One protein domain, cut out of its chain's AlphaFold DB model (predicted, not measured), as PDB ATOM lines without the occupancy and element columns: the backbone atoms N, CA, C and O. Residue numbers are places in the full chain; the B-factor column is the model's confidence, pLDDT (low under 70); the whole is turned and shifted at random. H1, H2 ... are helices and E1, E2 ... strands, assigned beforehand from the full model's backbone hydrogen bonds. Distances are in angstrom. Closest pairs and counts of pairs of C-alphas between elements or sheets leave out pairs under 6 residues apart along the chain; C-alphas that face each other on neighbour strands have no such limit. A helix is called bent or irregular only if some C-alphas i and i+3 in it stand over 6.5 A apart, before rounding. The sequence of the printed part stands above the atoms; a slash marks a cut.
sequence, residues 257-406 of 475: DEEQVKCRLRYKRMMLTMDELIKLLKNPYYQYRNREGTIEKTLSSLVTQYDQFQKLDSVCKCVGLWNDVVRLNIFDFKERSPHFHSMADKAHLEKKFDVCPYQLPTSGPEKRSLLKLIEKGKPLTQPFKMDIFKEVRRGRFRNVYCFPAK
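Overview. This is residues 257 to 406 of the 475 residues of the protein "RING-type domain-containing protein" of Caenorhabditis remanei (UniProt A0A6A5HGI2). A two-stranded hairpin, E1 and E2, runs along one side of a group of helices, with the short helix H5 in the middle. H1 and H3, long and side by side, make one wing, with H2 at its far end, while H6 packs on H5, and H4 meets H1 at residues 264 to 265, where the two helices make a corner. The printed part has 150 residues, with six named helices and two named strands in the order H1 to H6, E1, E2; the sheet, E1 - E2, is antiparallel and the class is mostly helix. The whole is compact, with a radius of gyration of the C-alphas of 16.1 A and spans of 49 by 37 by 26 A.

Along the chain. E1 is residues 387 to 393, 18.7 A long, and E2 is residues 396 to 402, 18.8 A, ending at C-alpha 402 (44.103, 14.353, 100.610). H5 is residues 338 to 344. H1, the longest helix, is residues 264 to 282, 27.0 A from C-alpha 264 (43.342, 33.535, 110.235) to C-alpha 282 (69.105, 29.490, 103.053). H2 is residues 285 to 288, H3 residues 294 to 310, 24.4 A, and H4 residues 318 to 327, 14.2 A. H6 is residues 361 to 374, 19.9 A, and is irregular: C-alphas 362 and 365 are 7.6 A apart.

Arrangement. In the hairpin E1 and E2, N 391 and O 398 are within hydrogen-bond range at 2.8 A, as are N 389 and O 400 at 3.0 A. The closest C-alphas of H5 and E2, Ser 342 and Tyr 401, are 6.2 A apart. H5 and H6, a helical hairpin, touch at His 339 and Glu 366, C-alphas 5.2 A apart, at a shallow tilt of 28 degrees, opposite ways. The hub is H1. With residues 265 to 272 alone it touches H5, about perpendicular at 76 degrees; the C-alphas of Arg 269 and Ala 344 are closest, 4.7 A. H1 and H3 touch at Thr 273 and Leu 302, C-alphas 6.0 A apart, at a shallow tilt of 28 degrees, opposite ways. With residues 264 to 265 alone H1 touches H4, about perpendicular at 90 degrees; the C-alphas of Arg 264 and Val 319 are closest, 5.9 A. H2 touches no helix. In H1, H3, H4 and H5 every O i to N i+4 pair is within hydrogen-bond range, in H6 8 of 10; H2 is too short for one.

Size, cuts and confidence. The C-alphas of Tyr 288 and Gly 377 are the two farthest apart, 49.4 A. The printed part has no cut. The links H5 to H6, 16 residues, and H6 to E1, 12 residues, are long. Mean pLDDT of the printed part is 82.9; residues 284 to 293, 347, 390 to 400 and 404 to 406 are under 70.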
ATOM      1  N   ASP A 257      48.729  39.697 117.469       91.19
ATOM      2  CA  ASP A 257      48.149  38.985 118.609       91.19
ATOM      3  C   ASP A 257      46.968  38.114 118.168       91.19
ATOM      4  O   ASP A 257      46.127  38.541 117.373       91.19
ATOM      5  N   GLU A 258      46.880  36.901 118.720       85.56
ATOM      6  CA  GLU A 258      45.860  35.883 118.417       85.56
ATOM      7  C   GLU A 258      44.431  36.462 118.325       85.56
ATOM      8  O   GLU A 258      43.679  36.152 117.390       85.56
ATOM      9  N   GLU A 259      44.067  37.323 119.272       86.19
ATOM     10  CA  GLU A 259      42.746  37.953 119.395       86.19
ATOM     11  C   GLU A 259      42.490  39.029 118.326       86.19
ATOM     12  O   GLU A 259      41.351  39.250 117.914       86.19
ATOM     13  N   GLN A 260      43.551  39.659 117.816       90.00
ATOM     14  CA  GLN A 260      43.496  40.731 116.819       90.00
ATOM     15  C   GLN A 260      43.517  40.206 115.370       90.00
ATOM     16  O   GLN A 260      43.343  40.981 114.421       90.00
ATOM     17  N   VAL A 261      43.705  38.895 115.146       94.06
ATOM     18  CA  VAL A 261      43.806  38.307 113.797       94.06
ATOM     19  C   VAL A 261      42.465  38.342 113.047       94.06
ATOM     20  O   VAL A 261      41.715  37.362 112.995       94.06
ATOM     21  N   LYS A 262      42.212  39.444 112.332       95.06
ATOM     22  CA  LYS A 262      41.016  39.655 111.488       95.06
ATOM     23  C   LYS A 262      40.816  38.592 110.398       95.06
ATOM     24  O   LYS A 262      39.695  38.400 109.932       95.06
ATOM     25  N   CYS A 263      41.863  37.886 109.953       96.19
ATOM     26  CA  CYS A 263      41.740  36.814 108.957       96.19
ATOM     27  C   CYS A 263      42.794  35.705 109.126       96.19
ATOM     28  O   CYS A 263      43.871  35.748 108.525       96.19
ATOM     29  N   ARG A 264      42.451  34.663 109.896       94.94
ATOM     30  CA  ARG A 264      43.342  33.535 110.235       94.94
ATOM     31  C   ARG A 264      43.975  32.840 109.020       94.94
ATOM     32  O   ARG A 264      45.135  32.446 109.090       94.94
ATOM     33  N   LEU A 265      43.273  32.726 107.886       94.25
ATOM     34  CA  LEU A 265      43.833  32.105 106.671       94.25
ATOM     35  C   LEU A 265      44.803  33.000 105.891       94.25
ATOM     36  O   LEU A 265      45.795  32.482 105.381       94.25
ATOM     37  N   ARG A 266      44.556  34.317 105.804       94.50
ATOM     38  CA  ARG A 266      45.540  35.250 105.221       94.50
ATOM     39  C   ARG A 266      46.790  35.301 106.096       94.50
ATOM     40  O   ARG A 266      47.884  35.146 105.571       94.50
ATOM     41  N   TYR A 267      46.615  35.404 107.417       94.81
ATOM     42  CA  TYR A 267      47.716  35.366 108.380       94.81
ATOM     43  C   TYR A 267      48.553  34.085 108.236       94.81
ATOM     44  O   TYR A 267      49.763  34.145 108.029       94.81
ATOM     45  N   LYS A 268      47.907  32.910 108.215       93.00
ATOM     46  CA  LYS A 268      48.603  31.630 108.024       93.00
ATOM     47  C   LYS A 268      49.351  31.555 106.686       93.00
ATOM     48  O   LYS A 268      50.476  31.065 106.668       93.00
ATOM     49  N   ARG A 269      48.780  32.055 105.581       92.62
ATOM     50  CA  ARG A 269      49.477  32.101 104.279       92.62
ATOM     51  C   ARG A 269      50.671  33.057 104.300       92.62
ATOM     52  O   ARG A 269      51.719  32.697 103.770       92.62
ATOM     53  N   MET A 270      50.546  34.211 104.949       94.31
ATOM     54  CA  MET A 270      51.634  35.174 105.124       94.31
ATOM     55  C   MET A 270      52.814  34.530 105.868       94.31
ATOM     56  O   MET A 270      53.938  34.560 105.372       94.31
ATOM     57  N   MET A 271      52.545  33.821 106.973       94.12
ATOM     58  CA  MET A 271      53.576  33.089 107.723       94.12
ATOM     59  C   MET A 271      54.209  31.945 106.912       94.12
ATOM     60  O   MET A 271      55.429  31.817 106.903       94.12
ATOM     61  N   LEU A 272      53.420  31.163 106.163       90.94
ATOM     62  CA  LEU A 272      53.959  30.126 105.265       90.94
ATOM     63  C   LEU A 272      54.827  30.721 104.142       90.94
ATOM     64  O   LEU A 272      55.869  30.161 103.812       90.94
ATOM     65  N   THR A 273      54.424  31.865 103.580       92.25
ATOM     66  CA  THR A 273      55.178  32.578 102.531       92.25
ATOM     67  C   THR A 273      56.503  33.111 103.083       92.25
ATOM     68  O   THR A 273      57.525  33.023 102.405       92.25
ATOM     69  N   MET A 274      56.513  33.598 104.327       94.44
ATOM     70  CA  MET A 274      57.732  33.979 105.044       94.44
ATOM     71  C   MET A 274      58.641  32.767 105.298       94.44
ATOM     72  O   MET A 274      59.828  32.833 104.990       94.44
ATOM     73  N   ASP A 275      58.120  31.650 105.814       90.06
ATOM     74  CA  ASP A 275      58.937  30.451 106.055       90.06
ATOM     75  C   ASP A 275      59.546  29.893 104.758       90.06
ATOM     76  O   ASP A 275      60.698  29.455 104.760       90.06
ATOM     77  N   GLU A 276      58.810  29.934 103.643       87.38
ATOM     78  CA  GLU A 276      59.322  29.543 102.326       87.38
ATOM     79  C   GLU A 276      60.400  30.505 101.815       87.38
ATOM     80  O   GLU A 276      61.457  30.054 101.378       87.38
ATOM     81  N   LEU A 277      60.198  31.820 101.958       90.12
ATOM     82  CA  LEU A 277      61.217  32.826 101.648       90.12
ATOM     83  C   LEU A 277      62.524  32.549 102.408       90.12
ATOM     84  O   LEU A 277      63.591  32.549 101.800       90.12
ATOM     85  N   ILE A 278      62.459  32.237 103.706       89.94
ATOM     86  CA  ILE A 278      63.656  31.909 104.496       89.94
ATOM     87  C   ILE A 278      64.327  30.611 104.022       89.94
ATOM     88  O   ILE A 278      65.554  30.567 103.950       89.94
ATOM     89  N   LYS A 279      63.570  29.563 103.659       84.81
ATOM     90  CA  LYS A 279      64.159  28.339 103.073       84.81
ATOM     91  C   LYS A 279      64.908  28.643 101.777       84.81
ATOM     92  O   LYS A 279      66.021  28.157 101.595       84.81
ATOM     93  N   LEU A 280      64.315  29.458 100.906       81.44
ATOM     94  CA  LEU A 280      64.910  29.858  99.632       81.44
ATOM     95  C   LEU A 280      66.196  30.677  99.838       81.44
ATOM     96  O   LEU A 280      67.191  30.410  99.171       81.44
ATOM     97  N   LEU A 281      66.204  31.611 100.796       81.31
ATOM     98  CA  LEU A 281      67.387  32.404 101.166       81.31
ATOM     99  C   LEU A 281      68.505  31.538 101.779       81.31
ATOM    100  O   LEU A 281      69.682  31.784 101.521       81.31
ATOM    101  N   LYS A 282      68.152  30.492 102.542       79.31
ATOM    102  CA  LYS A 282      69.105  29.490 103.053       79.31
ATOM    103  C   LYS A 282      69.623  28.520 101.996       79.31
ATOM    104  O   LYS A 282      70.669  27.918 102.205       79.31
ATOM    105  N   ASN A 283      68.919  28.305 100.888       73.44
ATOM    106  CA  ASN A 283      69.390  27.393  99.848       73.44
ATOM    107  C   ASN A 283      69.055  27.887  98.428       73.44
ATOM    108  O   ASN A 283      68.180  27.329  97.758       73.44
ATOM    109  N   PRO A 284      69.774  28.917  97.944       61.53
ATOM    110  CA  PRO A 284      69.579  29.458  96.603       61.53
ATOM    111  C   PRO A 284      69.973  28.479  95.483       61.53
ATOM    112  O   PRO A 284      69.450  28.597  94.380       61.53
ATOM    113  N   TYR A 285      70.814  27.469  95.745       54.97
ATOM    114  CA  TYR A 285      71.236  26.487  94.731       54.97
ATOM    115  C   TYR A 285      70.074  25.660  94.151       54.97
ATOM    116  O   TYR A 285      70.117  25.298  92.978       54.97
ATOM    117  N   TYR A 286      68.988  25.432  94.902       49.34
ATOM    118  CA  TYR A 286      67.782  24.790  94.347       49.34
ATOM    119  C   TYR A 286      67.073  25.633  93.266       49.34
ATOM    120  O   TYR A 286      66.250  25.091  92.528       49.34
ATOM    121  N   GLN A 287      67.374  26.933  93.151       49.06
ATOM    122  CA  GLN A 287      66.811  27.811  92.116       49.06
ATOM    123  C   GLN A 287      67.620  27.790  90.816       49.06
ATOM    124  O   GLN A 287      67.024  27.991  89.764       49.06
ATOM    125  N   TYR A 288      68.926  27.488  90.859       45.72
ATOM    126  CA  TYR A 288      69.786  27.481  89.665       45.72
ATOM    127  C   TYR A 288      69.269  26.504  88.599       45.72
ATOM    128  O   TYR A 288      68.961  26.904  87.481       45.72
ATOM    129  N   ARG A 289      68.968  25.258  88.992       40.00
ATOM    130  CA  ARG A 289      68.324  24.282  88.092       40.00
ATOM    131  C   ARG A 289      66.848  24.582  87.776       40.00
ATOM    132  O   ARG A 289      66.284  23.917  86.913       40.00
ATOM    133  N   ASN A 290      66.178  25.499  88.491       43.84
ATOM    134  CA  ASN A 290      64.734  25.755  88.356       43.84
ATOM    135  C   ASN A 290      64.308  27.212  88.674       43.84
ATOM    136  O   ASN A 290      63.629  27.482  89.669       43.84
ATOM    137  N   ARG A 291      64.538  28.089  87.685       45.34
ATOM    138  CA  ARG A 291      63.832  29.360  87.389       45.34
ATOM    139  C   ARG A 291      64.210  30.632  88.164       45.34
ATOM    140  O   ARG A 291      64.029  30.757  89.379       45.34
ATOM    141  N   GLU A 292      64.479  31.650  87.348       47.44
ATOM    142  CA  GLU A 292      64.580  33.078  87.662       47.44
ATOM    143  C   GLU A 292      63.462  33.614  88.577       47.44
ATOM    144  O   GLU A 292      62.268  33.305  88.436       47.44
ATOM    145  N   GLY A 293      63.847  34.516  89.484       57.28
ATOM    146  CA  GLY A 293      62.935  35.352  90.267       57.28
ATOM    147  C   GLY A 293      62.134  34.629  91.353       57.28
ATOM    148  O   GLY A 293      61.160  35.194  91.841       57.28
ATOM    149  N   THR A 294      62.477  33.397  91.744       76.62
ATOM    150  CA  THR A 294      61.706  32.653  92.763       76.62
ATOM    151  C   THR A 294      61.685  33.386  94.122       76.62
ATOM    152  O   THR A 294      60.604  33.596  94.685       76.62
ATOM    153  N   ILE A 295      62.834  33.860  94.628       82.56
ATOM    154  CA  ILE A 295      62.887  34.688  95.855       82.56
ATOM    155  C   ILE A 295      62.115  36.000  95.695       82.56
ATOM    156  O   ILE A 295      61.305  36.339  96.553       82.56
ATOM    157  N   GLU A 296      62.297  36.708  94.583       85.44
ATOM    158  CA  GLU A 296      61.663  38.009  94.335       85.44
ATOM    159  C   GLU A 296      60.140  37.913  94.245       85.44
ATOM    160  O   GLU A 296      59.428  38.725  94.838       85.44
ATOM    161  N   LYS A 297      59.620  36.893  93.554       87.69
ATOM    162  CA  LYS A 297      58.180  36.613  93.456       87.69
ATOM    163  C   LYS A 297      57.612  36.222  94.823       87.69
ATOM    164  O   LYS A 297      56.519  36.666  95.175       87.69
ATOM    165  N   THR A 298      58.364  35.471  95.632       89.75
ATOM    166  CA  THR A 298      57.959  35.089  96.998       89.75
ATOM    167  C   THR A 298      57.948  36.297  97.938       89.75
ATOM    168  O   THR A 298      56.957  36.517  98.630       89.75
ATOM    169  N   LEU A 299      58.983  37.141  97.901       92.88
ATOM    170  CA  LEU A 299      59.063  38.393  98.656       92.88
ATOM    171  C   LEU A 299      57.968  39.380  98.223       92.88
ATOM    172  O   LEU A 299      57.247  39.905  99.065       92.88
ATOM    173  N   SER A 300      57.769  39.579  96.918       93.56
ATOM    174  CA  SER A 300      56.704  40.438  96.381       93.56
ATOM    175  C   SER A 300      55.310  39.933  96.771       93.56
ATOM    176  O   SER A 300      54.414  40.735  97.049       93.56
ATOM    177  N   SER A 301      55.110  38.611  96.827       92.94
ATOM    178  CA  SER A 301      53.891  38.002  97.368       92.94
ATOM    179  C   SER A 301      53.736  38.282  98.862       92.94
ATOM    180  O   SER A 301      52.666  38.722  99.272       92.94
ATOM    181  N   LEU A 302      54.793  38.110  99.664       95.25
ATOM    182  CA  LEU A 302      54.777  38.374 101.105       95.25
ATOM    183  C   LEU A 302      54.425  39.835 101.425       95.25
ATOM    184  O   LEU A 302      53.527  40.071 102.229       95.25
ATOM    185  N   VAL A 303      55.066  40.796 100.750       95.81
ATOM    186  CA  VAL A 303      54.766  42.236 100.878       95.81
ATOM    187  C   VAL A 303      53.302  42.513 100.532       95.81
ATOM    188  O   VAL A 303      52.581  43.112 101.322       95.81
ATOM    189  N   THR A 304      52.819  41.987  99.398       95.19
ATOM    190  CA  THR A 304      51.418  42.191  98.987       95.19
ATOM    191  C   THR A 304      50.438  41.593 100.001       95.19
ATOM    192  O   THR A 304      49.422  42.205 100.317       95.19
ATOM    193  N   GLN A 305      50.732  40.400 100.531       94.12
ATOM    194  CA  GLN A 305      49.903  39.748 101.546       94.12
ATOM    195  C   GLN A 305      49.874  40.539 102.857       94.12
ATOM    196  O   GLN A 305      48.803  40.655 103.450       94.12
ATOM    197  N   TYR A 306      51.008  41.107 103.276       95.62
ATOM    198  CA  TYR A 306      51.098  41.983 104.443       95.62
ATOM    199  C   TYR A 306      50.266  43.256 104.250       95.62
ATOM    200  O   TYR A 306      49.373  43.519 105.052       95.62
ATOM    201  N   ASP A 307      50.460  43.989 103.150       94.69
ATOM    202  CA  ASP A 307      49.719  45.227 102.871       94.69
ATOM    203  C   ASP A 307      48.203  44.992 102.799       94.69
ATOM    204  O   ASP A 307      47.412  45.792 103.302       94.69
ATOM    205  N   GLN A 308      47.779  43.879 102.193       92.81
ATOM    206  CA  GLN A 308      46.372  43.477 102.151       92.81
ATOM    207  C   GLN A 308      45.830  43.037 103.512       92.81
ATOM    208  O   GLN A 308      44.635  43.181 103.756       92.81
ATOM    209  N   PHE A 309      46.670  42.471 104.382       94.06
ATOM    210  CA  PHE A 309      46.274  42.087 105.733       94.06
ATOM    211  C   PHE A 309      46.102  43.316 106.636       94.06
ATOM    212  O   PHE A 309      45.119  43.393 107.372       94.06
ATOM    213  N   GLN A 310      47.004  44.297 106.538       93.19
ATOM    214  CA  GLN A 310      46.913  45.560 107.280       93.19
ATOM    215  C   GLN A 310      45.653  46.359 106.902       93.19
ATOM    216  O   GLN A 310      45.000  46.932 107.768       93.19
ATOM    217  N   LYS A 311      45.247  46.320 105.625       93.62
ATOM    218  CA  LYS A 311      44.030  46.965 105.088       93.62
ATOM    219  C   LYS A 311      42.727  46.174 105.327       93.62
ATOM    220  O   LYS A 311      41.753  46.353 104.602       93.62
ATOM    221  N   LEU A 312      42.693  45.243 106.286       93.19
ATOM    222  CA  LEU A 312      41.460  44.529 106.634       93.19
ATOM    223  C   LEU A 312      40.599  45.366 107.584       93.19
ATOM    224  O   LEU A 312      40.865  45.425 108.784       93.19
ATOM    225  N   ASP A 313      39.507  45.928 107.077       89.75
ATOM    226  CA  ASP A 313      38.584  46.743 107.886       89.75
ATOM    227  C   ASP A 313      37.562  45.910 108.680       89.75
ATOM    228  O   ASP A 313      36.940  46.406 109.615       89.75
ATOM    229  N   SER A 314      37.394  44.623 108.350       91.75
ATOM    230  CA  SER A 314      36.401  43.739 108.978       91.75
ATOM    231  C   SER A 314      36.940  42.342 109.297       91.75
ATOM    232  O   SER A 314      37.884  41.845 108.675       91.75
ATOM    233  N   VAL A 315      36.320  41.689 110.286       94.44
ATOM    234  CA  VAL A 315      36.647  40.314 110.688       94.44
ATOM    235  C   VAL A 315      36.123  39.327 109.642       94.44
ATOM    236  O   VAL A 315      34.938  39.280 109.314       94.44
ATOM    237  N   CYS A 316      37.016  38.500 109.110       95.75
ATOM    238  CA  CYS A 316      36.700  37.511 108.093       95.75
ATOM    239  C   CYS A 316      35.955  36.305 108.686       95.75
ATOM    240  O   CYS A 316      36.352  35.767 109.718       95.75
ATOM    241  N   LYS A 317      34.972  35.765 107.950       93.00
ATOM    242  CA  LYS A 317      34.218  34.543 108.314       93.00
ATOM    243  C   LYS A 317      35.097  33.331 108.682       93.00
ATOM    244  O   LYS A 317      34.654  32.463 109.424       93.00
ATOM    245  N   CYS A 318      36.347  33.270 108.205       95.06
ATOM    246  CA  CYS A 318      37.284  32.207 108.587       95.06
ATOM    247  C   CYS A 318      37.718  32.240 110.066       95.06
ATOM    248  O   CYS A 318      38.233  31.236 110.542       95.06
ATOM    249  N   VAL A 319      37.503  33.345 110.792       95.62
ATOM    250  CA  VAL A 319      37.769  33.431 112.239       95.62
ATOM    251  C   VAL A 319      36.727  32.631 113.030       95.62
ATOM    252  O   VAL A 319      37.101  31.844 113.887       95.62
ATOM    253  N   GLY A 320      35.439  32.708 112.670       94.19
ATOM    254  CA  GLY A 320      34.408  31.851 113.279       94.19
ATOM    255  C   GLY A 320      34.699  30.358 113.073       94.19
ATOM    256  O   GLY A 320      34.721  29.590 114.028       94.19
ATOM    257  N   LEU A 321      35.065  29.976 111.843       95.25
ATOM    258  CA  LEU A 321      35.482  28.604 111.519       95.25
ATOM    259  C   LEU A 321      36.763  28.163 112.247       95.25
ATOM    260  O   LEU A 321      36.969  26.970 112.448       95.25
ATOM    261  N   TRP A 322      37.643  29.099 112.621       95.75
ATOM    262  CA  TRP A 322      38.814  28.799 113.444       95.75
ATOM    263  C   TRP A 322      38.410  28.487 114.887       95.75
ATOM    264  O   TRP A 322      38.888  27.510 115.458       95.75
ATOM    265  N   ASN A 323      37.469  29.247 115.447       95.00
ATOM    266  CA  ASN A 323      36.938  28.992 116.785       95.00
ATOM    267  C   ASN A 323      36.238  27.621 116.851       95.00
ATOM    268  O   ASN A 323      36.392  26.903 117.837       95.00
ATOM    269  N   ASP A 324      35.552  27.207 115.779       95.94
ATOM    270  CA  ASP A 324      35.015  25.846 115.647       95.94
ATOM    271  C   ASP A 324      36.108  24.769 115.605       95.94
ATOM    272  O   ASP A 324      35.980  23.745 116.273       95.94
ATOM    273  N   VAL A 325      37.196  24.999 114.859       94.56
ATOM    274  CA  VAL A 325      38.368  24.103 114.814       94.56
ATOM    275  C   VAL A 325      38.982  23.913 116.201       94.56
ATOM    276  O   VAL A 325      39.258  22.773 116.576       94.56
ATOM    277  N   VAL A 326      39.161  24.998 116.962       94.00
ATOM    278  CA  VAL A 326      39.685  24.961 118.337       94.00
ATOM    279  C   VAL A 326      38.720  24.201 119.251       94.00
ATOM    280  O   VAL A 326      39.105  23.205 119.859       94.00
ATOM    281  N   ARG A 327      37.443  24.605 119.281       95.94
ATOM    282  CA  ARG A 327      36.384  24.003 120.113       95.94
ATOM    283  C   ARG A 327      36.204  22.501 119.878       95.94
ATOM    284  O   ARG A 327      35.867  21.773 120.806       95.94
ATOM    285  N   LEU A 328      36.389  22.044 118.641       94.88
ATOM    286  CA  LEU A 328      36.204  20.647 118.240       94.88
ATOM    287  C   LEU A 328      37.523  19.865 118.122       94.88
ATOM    288  O   LEU A 328      37.510  18.730 117.643       94.88
ATOM    289  N   ASN A 329      38.647  20.436 118.567       92.25
ATOM    290  CA  ASN A 329      39.968  19.802 118.563       92.25
ATOM    291  C   ASN A 329      40.396  19.267 117.171       92.25
ATOM    292  O   ASN A 329      40.914  18.157 117.038       92.25
ATOM    293  N   ILE A 330      40.148  20.031 116.098       92.12
ATOM    294  CA  ILE A 330      40.401  19.598 114.708       92.12
ATOM    295  C   ILE A 330      41.858  19.883 114.303       92.12
ATOM    296  O   ILE A 330      42.148  20.705 113.424       92.12
ATOM    297  N   PHE A 331      42.782  19.174 114.952       90.88
ATOM    298  CA  PHE A 331      44.231  19.300 114.770       90.88
ATOM    299  C   PHE A 331      44.877  17.976 114.347       90.88
ATOM    300  O   PHE A 331      44.368  16.897 114.646       90.88
ATOM    301  N   ASP A 332      45.994  18.056 113.621       85.19
ATOM    302  CA  ASP A 332      46.856  16.907 113.339       85.19
ATOM    303  C   ASP A 332      47.756  16.558 114.542       85.19
ATOM    304  O   ASP A 332      47.746  17.229 115.571       85.19
ATOM    305  N   PHE A 333      48.565  15.504 114.416       85.19
ATOM    306  CA  PHE A 333      49.485  15.054 115.473       85.19
ATOM    307  C   PHE A 333      50.636  16.035 115.781       85.19
ATOM    308  O   PHE A 333      51.465  15.749 116.640       85.19
ATOM    309  N   LYS A 334      50.721  17.158 115.058       85.25
ATOM    310  CA  LYS A 334      51.655  18.266 115.300       85.25
ATOM    311  C   LYS A 334      50.919  19.527 115.772       85.25
ATOM    312  O   LYS A 334      51.456  20.620 115.627       85.25
ATOM    313  N   GLU A 335      49.681  19.378 116.248       86.31
ATOM    314  CA  GLU A 335      48.809  20.455 116.743       86.31
ATOM    315  C   GLU A 335      48.453  21.509 115.675       86.31
ATOM    316  O   GLU A 335      48.046  22.634 115.964       86.31
ATOM    317  N   ARG A 336      48.551  21.156 114.386       87.69
ATOM    318  CA  ARG A 336      48.224  22.062 113.276       87.69
ATOM    319  C   ARG A 336      46.847  21.727 112.738       87.69
ATOM    320  O   ARG A 336      46.587  20.588 112.370       87.69
ATOM    321  N   SER A 337      45.990  22.731 112.556       90.56
ATOM    322  CA  SER A 337      44.756  22.528 111.787       90.56
ATOM    323  C   SER A 337      45.103  22.232 110.318       90.56
ATOM    324  O   SER A 337      45.676  23.111 109.644       90.56
ATOM    325  N   PRO A 338      44.776  21.032 109.804       86.88
ATOM    326  CA  PRO A 338      45.235  20.596 108.493       86.88
ATOM    327  C   PRO A 338      44.430  21.224 107.360       86.88
ATOM    328  O   PRO A 338      45.011  21.673 106.375       86.88
ATOM    329  N   HIS A 339      43.111  21.368 107.527       91.62
ATOM    330  CA  HIS A 339      42.242  22.065 106.573       91.62
ATOM    331  C   HIS A 339      42.701  23.508 106.370       91.62
ATOM    332  O   HIS A 339      42.847  23.956 105.234       91.62
ATOM    333  N   PHE A 340      43.018  24.226 107.455       92.62
ATOM    334  CA  PHE A 340      43.567  25.581 107.359       92.62
ATOM    335  C   PHE A 340      44.970  25.607 106.746       92.62
ATOM    336  O   PHE A 340      45.312  26.575 106.073       92.62
ATOM    337  N   HIS A 341      45.801  24.585 106.985       90.25
ATOM    338  CA  HIS A 341      47.133  24.513 106.381       90.25
ATOM    339  C   HIS A 341      47.034  24.309 104.863       90.25
ATOM    340  O   HIS A 341      47.561  25.130 104.119       90.25
ATOM    341  N   SER A 342      46.276  23.304 104.407       87.69
ATOM    342  CA  SER A 342      46.051  23.059 102.976       87.69
ATOM    343  C   SER A 342      45.390  24.253 102.285       87.69
ATOM    344  O   SER A 342      45.824  24.638 101.208       87.69
ATOM    345  N   MET A 343      44.394  24.904 102.906       90.94
ATOM    346  CA  MET A 343      43.782  26.117 102.340       90.94
ATOM    347  C   MET A 343      44.776  27.278 102.198       90.94
ATOM    348  O   MET A 343      44.723  27.999 101.205       90.94
ATOM    349  N   ALA A 344      45.678  27.477 103.162       90.62
ATOM    350  CA  ALA A 344      46.691  28.531 103.085       90.62
ATOM    351  C   ALA A 344      47.773  28.224 102.025       90.62
ATOM    352  O   ALA A 344      48.182  29.130 101.298       90.62
ATOM    353  N   ASP A 345      48.160  26.955 101.869       83.94
ATOM    354  CA  ASP A 345      49.169  26.439 100.921       83.94
ATOM    355  C   ASP A 345      48.606  26.157  99.493       83.94
ATOM    356  O   ASP A 345      49.111  25.338  98.712       83.94
ATOM    357  N   LYS A 346      47.494  26.813  99.123       72.00
ATOM    358  CA  LYS A 346      46.861  26.675  97.793       72.00
ATOM    359  C   LYS A 346      47.526  27.553  96.753       72.00
ATOM    360  O   LYS A 346      47.586  28.767  96.918       72.00
ATOM    361  N   ALA A 347      47.930  26.925  95.645       61.16
ATOM    362  CA  ALA A 347      48.848  27.479  94.650       61.16
ATOM    363  C   ALA A 347      50.182  27.932  95.272       61.16
ATOM    364  O   ALA A 347      50.250  28.279  96.451       61.16
ATOM    365  N   HIS A 348      51.249  27.927  94.471       71.75
ATOM    366  CA  HIS A 348      52.583  28.334  94.922       71.75
ATOM    367  C   HIS A 348      52.518  29.654  95.713       71.75
ATOM    368  O   HIS A 348      51.741  30.547  95.363       71.75
ATOM    369  N   LEU A 349      53.282  29.769  96.803       80.81
ATOM    370  CA  LEU A 349      53.163  30.881  97.764       80.81
ATOM    371  C   LEU A 349      53.482  32.254  97.134       80.81
ATOM    372  O   LEU A 349      52.986  33.283  97.583       80.81
ATOM    373  N   GLU A 350      54.199  32.251  96.011       78.50
ATOM    374  CA  GLU A 350      54.431  33.392  95.118       78.50
ATOM    375  C   GLU A 350      53.160  33.927  94.405       78.50
ATOM    376  O   GLU A 350      53.150  35.061  93.929       78.50
ATOM    377  N   LYS A 351      52.062  33.153  94.344       81.44
ATOM    378  CA  LYS A 351      50.779  33.606  93.783       81.44
ATOM    379  C   LYS A 351      50.049  34.523  94.768       81.44
ATOM    380  O   LYS A 351      49.775  34.139  95.908       81.44
ATOM    381  N   LYS A 352      49.688  35.711  94.286       84.94
ATOM    382  CA  LYS A 352      48.925  36.735  95.011       84.94
ATOM    383  C   LYS A 352      47.420  36.431  94.949       84.94
ATOM    384  O   LYS A 352      46.944  35.885  93.952       84.94
ATOM    385  N   PHE A 353      46.691  36.762  96.014       83.44
ATOM    386  CA  PHE A 353      45.242  36.564  96.118       83.44
ATOM    387  C   PHE A 353      44.587  37.716  96.873       83.44
ATOM    388  O   PHE A 353      44.833  37.894  98.064       83.44
ATOM    389  N   ASP A 354      43.653  38.403  96.223       86.44
ATOM    390  CA  ASP A 354      42.955  39.548  96.820       86.44
ATOM    391  C   ASP A 354      41.770  39.126  97.704       86.44
ATOM    392  O   ASP A 354      41.128  39.956  98.343       86.44
ATOM    393  N   VAL A 355      41.512  37.817  97.808       89.81
ATOM    394  CA  VAL A 355      40.436  37.192  98.593       89.81
ATOM    395  C   VAL A 355      40.992  36.292  99.700       89.81
ATOM    396  O   VAL A 355      42.147  35.867  99.670       89.81
ATOM    397  N   CYS A 356      40.167  35.957 100.694       92.75
ATOM    398  CA  CYS A 356      40.551  34.968 101.702       92.75
ATOM    399  C   CYS A 356      40.770  33.590 101.041       92.75
ATOM    400  O   CYS A 356      39.943  33.193 100.218       92.75
ATOM    401  N   PRO A 357      41.785  32.789 101.432       92.44
ATOM    402  CA  PRO A 357      41.963  31.430 100.905       92.44
ATOM    403  C   PRO A 357      40.746  30.500 101.085       92.44
ATOM    404  O   PRO A 357      40.569  29.554 100.315       92.44
ATOM    405  N   TYR A 358      39.855  30.799 102.040       91.69
ATOM    406  CA  TYR A 358      38.546  30.146 102.177       91.69
ATOM    407  C   TYR A 358      37.613  30.404 100.984       91.69
ATOM    408  O   TYR A 358      36.794  29.560 100.644       91.69
ATOM    409  N   GLN A 359      37.701  31.557 100.324       90.56
ATOM    410  CA  GLN A 359      36.820  31.919  99.207       90.56
ATOM    411  C   GLN A 359      37.261  31.285  97.880       90.56
ATOM    412  O   GLN A 359      36.443  31.165  96.974       90.56
ATOM    413  N   LEU A 360      38.505  30.803  97.773       88.62
ATOM    414  CA  LEU A 360      39.016  30.175  96.552       88.62
ATOM    415  C   LEU A 360      38.190  28.926  96.163       88.62
ATOM    416  O   LEU A 360      37.905  28.093  97.037       88.62
ATOM    417  N   PRO A 361      37.841  28.736  94.871       84.81
ATOM    418  CA  PRO A 361      37.167  27.523  94.395       84.81
ATOM    419  C   PRO A 361      37.983  26.258  94.680       84.81
ATOM    420  O   PRO A 361      37.456  25.268  95.186       84.81
ATOM    421  N   THR A 362      39.303  26.335  94.481       82.62
ATOM    422  CA  THR A 362      40.247  25.232  94.720       82.62
ATOM    423  C   THR A 362      40.246  24.731  96.166       82.62
ATOM    424  O   THR A 362      40.586  23.574  96.393       82.62
ATOM    425  N   SER A 363      39.830  25.544  97.145       86.81
ATOM    426  CA  SER A 363      39.670  25.160  98.562       86.81
ATOM    427  C   SER A 363      38.387  24.356  98.854       86.81
ATOM    428  O   SER A 363      38.033  24.141 100.012       86.81
ATOM    429  N   GLY A 364      37.633  23.956  97.824       85.75
ATOM    430  CA  GLY A 364      36.400  23.169  97.943       85.75
ATOM    431  C   GLY A 364      36.522  21.878  98.773       85.75
ATOM    432  O   GLY A 364      35.687  21.686  99.659       85.75
ATOM    433  N   PRO A 365      37.523  21.003  98.541       84.81
ATOM    434  CA  PRO A 365      37.664  19.741  99.277       84.81
ATOM    435  C   PRO A 365      37.873  19.938 100.784       84.81
ATOM    436  O   PRO A 365      37.194  19.302 101.593       84.81
ATOM    437  N   GLU A 366      38.745  20.874 101.167       89.19
ATOM    438  CA  GLU A 366      39.005  21.251 102.560       89.19
ATOM    439  C   GLU A 366      37.738  21.771 103.223       89.19
ATOM    440  O   GLU A 366      37.385  21.315 104.307       89.19
ATOM    441  N   LYS A 367      37.028  22.691 102.556       90.38
ATOM    442  CA  LYS A 367      35.769  23.262 103.050       90.38
ATOM    443  C   LYS A 367      34.726  22.180 103.314       90.38
ATOM    444  O   LYS A 367      34.167  22.138 104.405       90.38
ATOM    445  N   ARG A 368      34.504  21.270 102.357       89.62
ATOM    446  CA  ARG A 368      33.550  20.155 102.513       89.62
ATOM    447  C   ARG A 368      33.955  19.198 103.634       89.62
ATOM    448  O   ARG A 368      33.080  18.698 104.332       89.62
ATOM    449  N   SER A 369      35.249  18.917 103.801       90.06
ATOM    450  CA  SER A 369      35.737  18.057 104.887       90.06
ATOM    451  C   SER A 369      35.580  18.727 106.255       90.06
ATOM    452  O   SER A 369      35.079  18.094 107.178       90.06
ATOM    453  N   LEU A 370      35.945  20.008 106.368       92.06
ATOM    454  CA  LEU A 370      35.877  20.772 107.611       92.06
ATOM    455  C   LEU A 370      34.432  20.978 108.077       92.06
ATOM    456  O   LEU A 370      34.118  20.673 109.224       92.06
ATOM    457  N   LEU A 371      33.536  21.429 107.193       93.44
ATOM    458  CA  LEU A 371      32.134  21.677 107.549       93.44
ATOM    459  C   LEU A 371      31.439  20.399 108.042       93.44
ATOM    460  O   LEU A 371      30.795  20.438 109.081       93.44
ATOM    461  N   LYS A 372      31.701  19.236 107.426       91.56
ATOM    462  CA  LYS A 372      31.195  17.929 107.902       91.56
ATOM    463  C   LYS A 372      31.689  17.515 109.294       91.56
ATOM    464  O   LYS A 372      31.099  16.621 109.899       91.56
ATOM    465  N   LEU A 373      32.801  18.069 109.778       90.62
ATOM    466  CA  LEU A 373      33.273  17.856 111.151       90.62
ATOM    467  C   LEU A 373      32.588  18.833 112.110       90.62
ATOM    468  O   LEU A 373      32.156  18.421 113.182       90.62
ATOM    469  N   ILE A 374      32.422  20.090 111.689       93.12
ATOM    470  CA  ILE A 374      31.724  21.130 112.456       93.12
ATOM    471  C   ILE A 374      30.242  20.766 112.651       93.12
ATOM    472  O   ILE A 374      29.753  20.780 113.776       93.12
ATOM    473  N   GLU A 375      29.560  20.325 111.592       93.25
ATOM    474  CA  GLU A 375      28.167  19.847 111.599       93.25
ATOM    475  C   GLU A 375      27.937  18.657 112.544       93.25
ATOM    476  O   GLU A 375      26.851  18.508 113.097       93.25
ATOM    477  N   LYS A 376      28.953  17.810 112.771       92.12
ATOM    478  CA  LYS A 376      28.862  16.706 113.743       92.12
ATOM    479  C   LYS A 376      28.878  17.185 115.195       92.12
ATOM    480  O   LYS A 376      28.486  16.411 116.065       92.12
ATOM    481  N   GLY A 377      29.387  18.389 115.468       91.19
ATOM    482  CA  GLY A 377      29.399  19.028 116.790       91.19
ATOM    483  C   GLY A 377      30.183  18.308 117.899       91.19
ATOM    484  O   GLY A 377      30.162  18.765 119.038       91.19
ATOM    485  N   LYS A 378      30.864  17.193 117.604       88.88
ATOM    486  CA  LYS A 378      31.608  16.385 118.583       88.88
ATOM    487  C   LYS A 378      33.112  16.649 118.464       88.88
ATOM    488  O   LYS A 378      33.638  16.472 117.363       88.88
ATOM    489  N   PRO A 379      33.808  17.019 119.557       91.00
ATOM    490  CA  PRO A 379      35.259  17.149 119.551       91.00
ATOM    491  C   PRO A 379      35.960  15.849 119.147       91.00
ATOM    492  O   PRO A 379      35.505  14.753 119.488       91.00
ATOM    493  N   LEU A 380      37.079  15.964 118.434       87.44
ATOM    494  CA  LEU A 380      37.910  14.814 118.093       87.44
ATOM    495  C   LEU A 380      38.751  14.386 119.302       87.44
ATOM    496  O   LEU A 380      39.500  15.177 119.872       87.44
ATOM    497  N   THR A 381      38.650  13.109 119.671       85.69
ATOM    498  CA  THR A 381      39.447  12.481 120.742       85.69
ATOM    499  C   THR A 381      40.785  11.923 120.254       85.69
ATOM    500  O   THR A 381      41.620  11.526 121.059       85.69
ATOM    501  N   GLN A 382      40.997  11.878 118.937       83.81
ATOM    502  CA  GLN A 382      42.248  11.471 118.299       83.81
ATOM    503  C   GLN A 382      42.649  12.511 117.244       83.81
ATOM    504  O   GLN A 382      41.756  13.090 116.616       83.81
ATOM    505  N   PRO A 383      43.957  12.714 116.989       85.12
ATOM    506  CA  PRO A 383      44.423  13.635 115.959       85.12
ATOM    507  C   PRO A 383      43.819  13.332 114.583       85.12
ATOM    508  O   PRO A 383      43.729  12.173 114.163       85.12
ATOM    509  N   PHE A 384      43.437  14.380 113.856       84.69
ATOM    510  CA  PHE A 384      42.863  14.259 112.524       84.69
ATOM    511  C   PHE A 384      43.893  13.692 111.538       84.69
ATOM    512  O   PHE A 384      44.942  14.292 111.286       84.69
ATOM    513  N   LYS A 385      43.569  12.538 110.947       78.69
ATOM    514  CA  LYS A 385      44.401  11.859 109.946       78.69
ATOM    515  C   LYS A 385      44.011  12.297 108.533       78.69
ATOM    516  O   LYS A 385      42.830  12.379 108.200       78.69
ATOM    517  N   MET A 386      45.016  12.539 107.700       78.38
ATOM    518  CA  MET A 386      44.890  12.775 106.260       78.38
ATOM    519  C   MET A 386      46.069  12.106 105.554       78.38
ATOM    520  O   MET A 386      47.123  11.942 106.174       78.38
ATOM    521  N   ASP A 387      45.928  11.802 104.270       73.19
ATOM    522  CA  ASP A 387      47.080  11.386 103.472       73.19
ATOM    523  C   ASP A 387      47.795  12.643 102.947       73.19
ATOM    524  O   ASP A 387      47.145  13.612 102.536       73.19
ATOM    525  N   ILE A 388      49.129  12.652 102.980       72.75
ATOM    526  CA  ILE A 388      49.954  13.756 102.477       72.75
ATOM    527  C   ILE A 388      50.961  13.176 101.491       72.75
ATOM    528  O   ILE A 388      51.802  12.369 101.873       72.75
ATOM    529  N   PHE A 389      50.900  13.624 100.240       72.94
ATOM    530  CA  PHE A 389      51.823  13.200  99.186       72.94
ATOM    531  C   PHE A 389      52.704  14.371  98.752       72.94
ATOM    532  O   PHE A 389      52.251  15.516  98.738       72.94
ATOM    533  N   LYS A 390      53.958  14.096  98.378       65.31
ATOM    534  CA  LYS A 390      54.832  15.091  97.747       65.31
ATOM    535  C   LYS A 390      54.620  15.056  96.236       65.31
ATOM    536  O   LYS A 390      54.976  14.085  95.582       65.31
ATOM    537  N   GLU A 391      54.060  16.123  95.687       61.06
ATOM    538  CA  GLU A 391      53.986  16.361  94.247       61.06
ATOM    539  C   GLU A 391      55.220  17.159  93.808       61.06
ATOM    540  O   GLU A 391      55.548  18.173  94.429       61.06
ATOM    541  N   VAL A 392      55.900  16.737  92.740       56.97
ATOM    542  CA  VAL A 392      56.956  17.533  92.099       56.97
ATOM    543  C   VAL A 392      56.355  18.247  90.893       56.97
ATOM    544  O   VAL A 392      55.955  17.603  89.926       56.97
ATOM    545  N   ARG A 393      56.313  19.584  90.912       50.28
ATOM    546  CA  ARG A 393      56.014  20.393  89.715       50.28
ATOM    547  C   ARG A 393      57.131  21.394  89.483       50.28
ATOM    548  O   ARG A 393      57.445  22.173  90.380       50.28
ATOM    549  N   ARG A 394      57.686  21.413  88.263       47.22
ATOM    550  CA  ARG A 394      58.711  22.389  87.831       47.22
ATOM    551  C   ARG A 394      59.883  22.471  88.833       47.22
ATOM    552  O   ARG A 394      60.241  23.552  89.287       47.22
ATOM    553  N   GLY A 395      60.372  21.302  89.257       47.66
ATOM    554  CA  GLY A 395      61.481  21.156  90.205       47.66
ATOM    555  C   GLY A 395      61.192  21.498  91.671       47.66
ATOM    556  O   GLY A 395      62.106  21.421  92.486       47.66
ATOM    557  N   ARG A 396      59.954  21.855  92.045       51.03
ATOM    558  CA  ARG A 396      59.587  22.130  93.443       51.03
ATOM    559  C   ARG A 396      58.709  21.024  94.024       51.03
ATOM    560  O   ARG A 396      57.724  20.624  93.402       51.03
ATOM    561  N   PHE A 397      59.033  20.591  95.242       58.00
ATOM    562  CA  PHE A 397      58.186  19.713  96.050       58.00
ATOM    563  C   PHE A 397      57.022  20.500  96.658       58.00
ATOM    564  O   PHE A 397      57.220  21.566  97.241       58.00
ATOM    565  N   ARG A 398      55.813  19.946  96.580       63.38
ATOM    566  CA  ARG A 398      54.603  20.485  97.201       63.38
ATOM    567  C   ARG A 398      53.878  19.396  97.977       63.38
ATOM    568  O   ARG A 398      53.705  18.293  97.470       63.38
ATOM    569  N   ASN A 399      53.395  19.716  99.174       67.88
ATOM    570  CA  ASN A 399      52.521  18.812  99.914       67.88
ATOM    571  C   ASN A 399      51.096  18.888  99.345       67.88
ATOM    572  O   ASN A 399      50.475  19.953  99.319       67.88
ATOM    573  N   VAL A 400      50.564  17.750  98.910       68.69
ATOM    574  CA  VAL A 400      49.170  17.583  98.498       68.69
ATOM    575  C   VAL A 400      48.431  16.863  99.618       68.69
ATOM    576  O   VAL A 400      48.727  15.712  99.929       68.69
ATOM    577  N   TYR A 401      47.478  17.564 100.230       74.94
ATOM    578  CA  TYR A 401      46.690  17.077 101.358       74.94
ATOM    579  C   TYR A 401      45.399  16.426 100.849       74.94
ATOM    580  O   TYR A 401      44.508  17.103 100.326       74.94
ATOM    581  N   CYS A 402      45.282  15.111 101.004       75.25
ATOM    582  CA  CYS A 402      44.103  14.353 100.610       75.25
ATOM    583  C   CYS A 402      43.167  14.166 101.809       75.25
ATOM    584  O   CYS A 402      43.405  13.354 102.703       75.25
ATOM    585  N   PHE A 403      42.072  14.923 101.812       73.25
ATOM    586  CA  PHE A 403      41.022  14.813 102.822       73.25
ATOM    587  C   PHE A 403      40.053  13.671 102.475       73.25
ATOM    588  O   PHE A 403      39.691  13.534 101.302       73.25
ATOM    589  N   PRO A 404      39.573  12.882 103.457       56.94
ATOM    590  CA  PRO A 404      38.619  11.802 103.205       56.94
ATOM    591  C   PRO A 404      37.292  12.295 102.596       56.94
ATOM    592  O   PRO A 404      36.398  12.785 103.290       56.94
ATOM    593  N   ALA A 405      37.151  12.121 101.282       48.69
ATOM    594  CA  ALA A 405      35.896  12.193 100.538       48.69
ATOM    595  C   ALA A 405      35.518  10.788 100.032       48.69
ATOM    596  O   ALA A 405      36.357   9.883 100.003       48.69
ATOM    597  N   LYS A 406      34.247  10.570  99.657       42.12
ATOM    598  CA  LYS A 406      33.793   9.253  99.170       42.12
ATOM    599  C   LYS A 406      34.611   8.838  97.936       42.12
ATOM    600  O   LYS A 406      34.959   9.683  97.114       42.12
TER     601      LYS A 406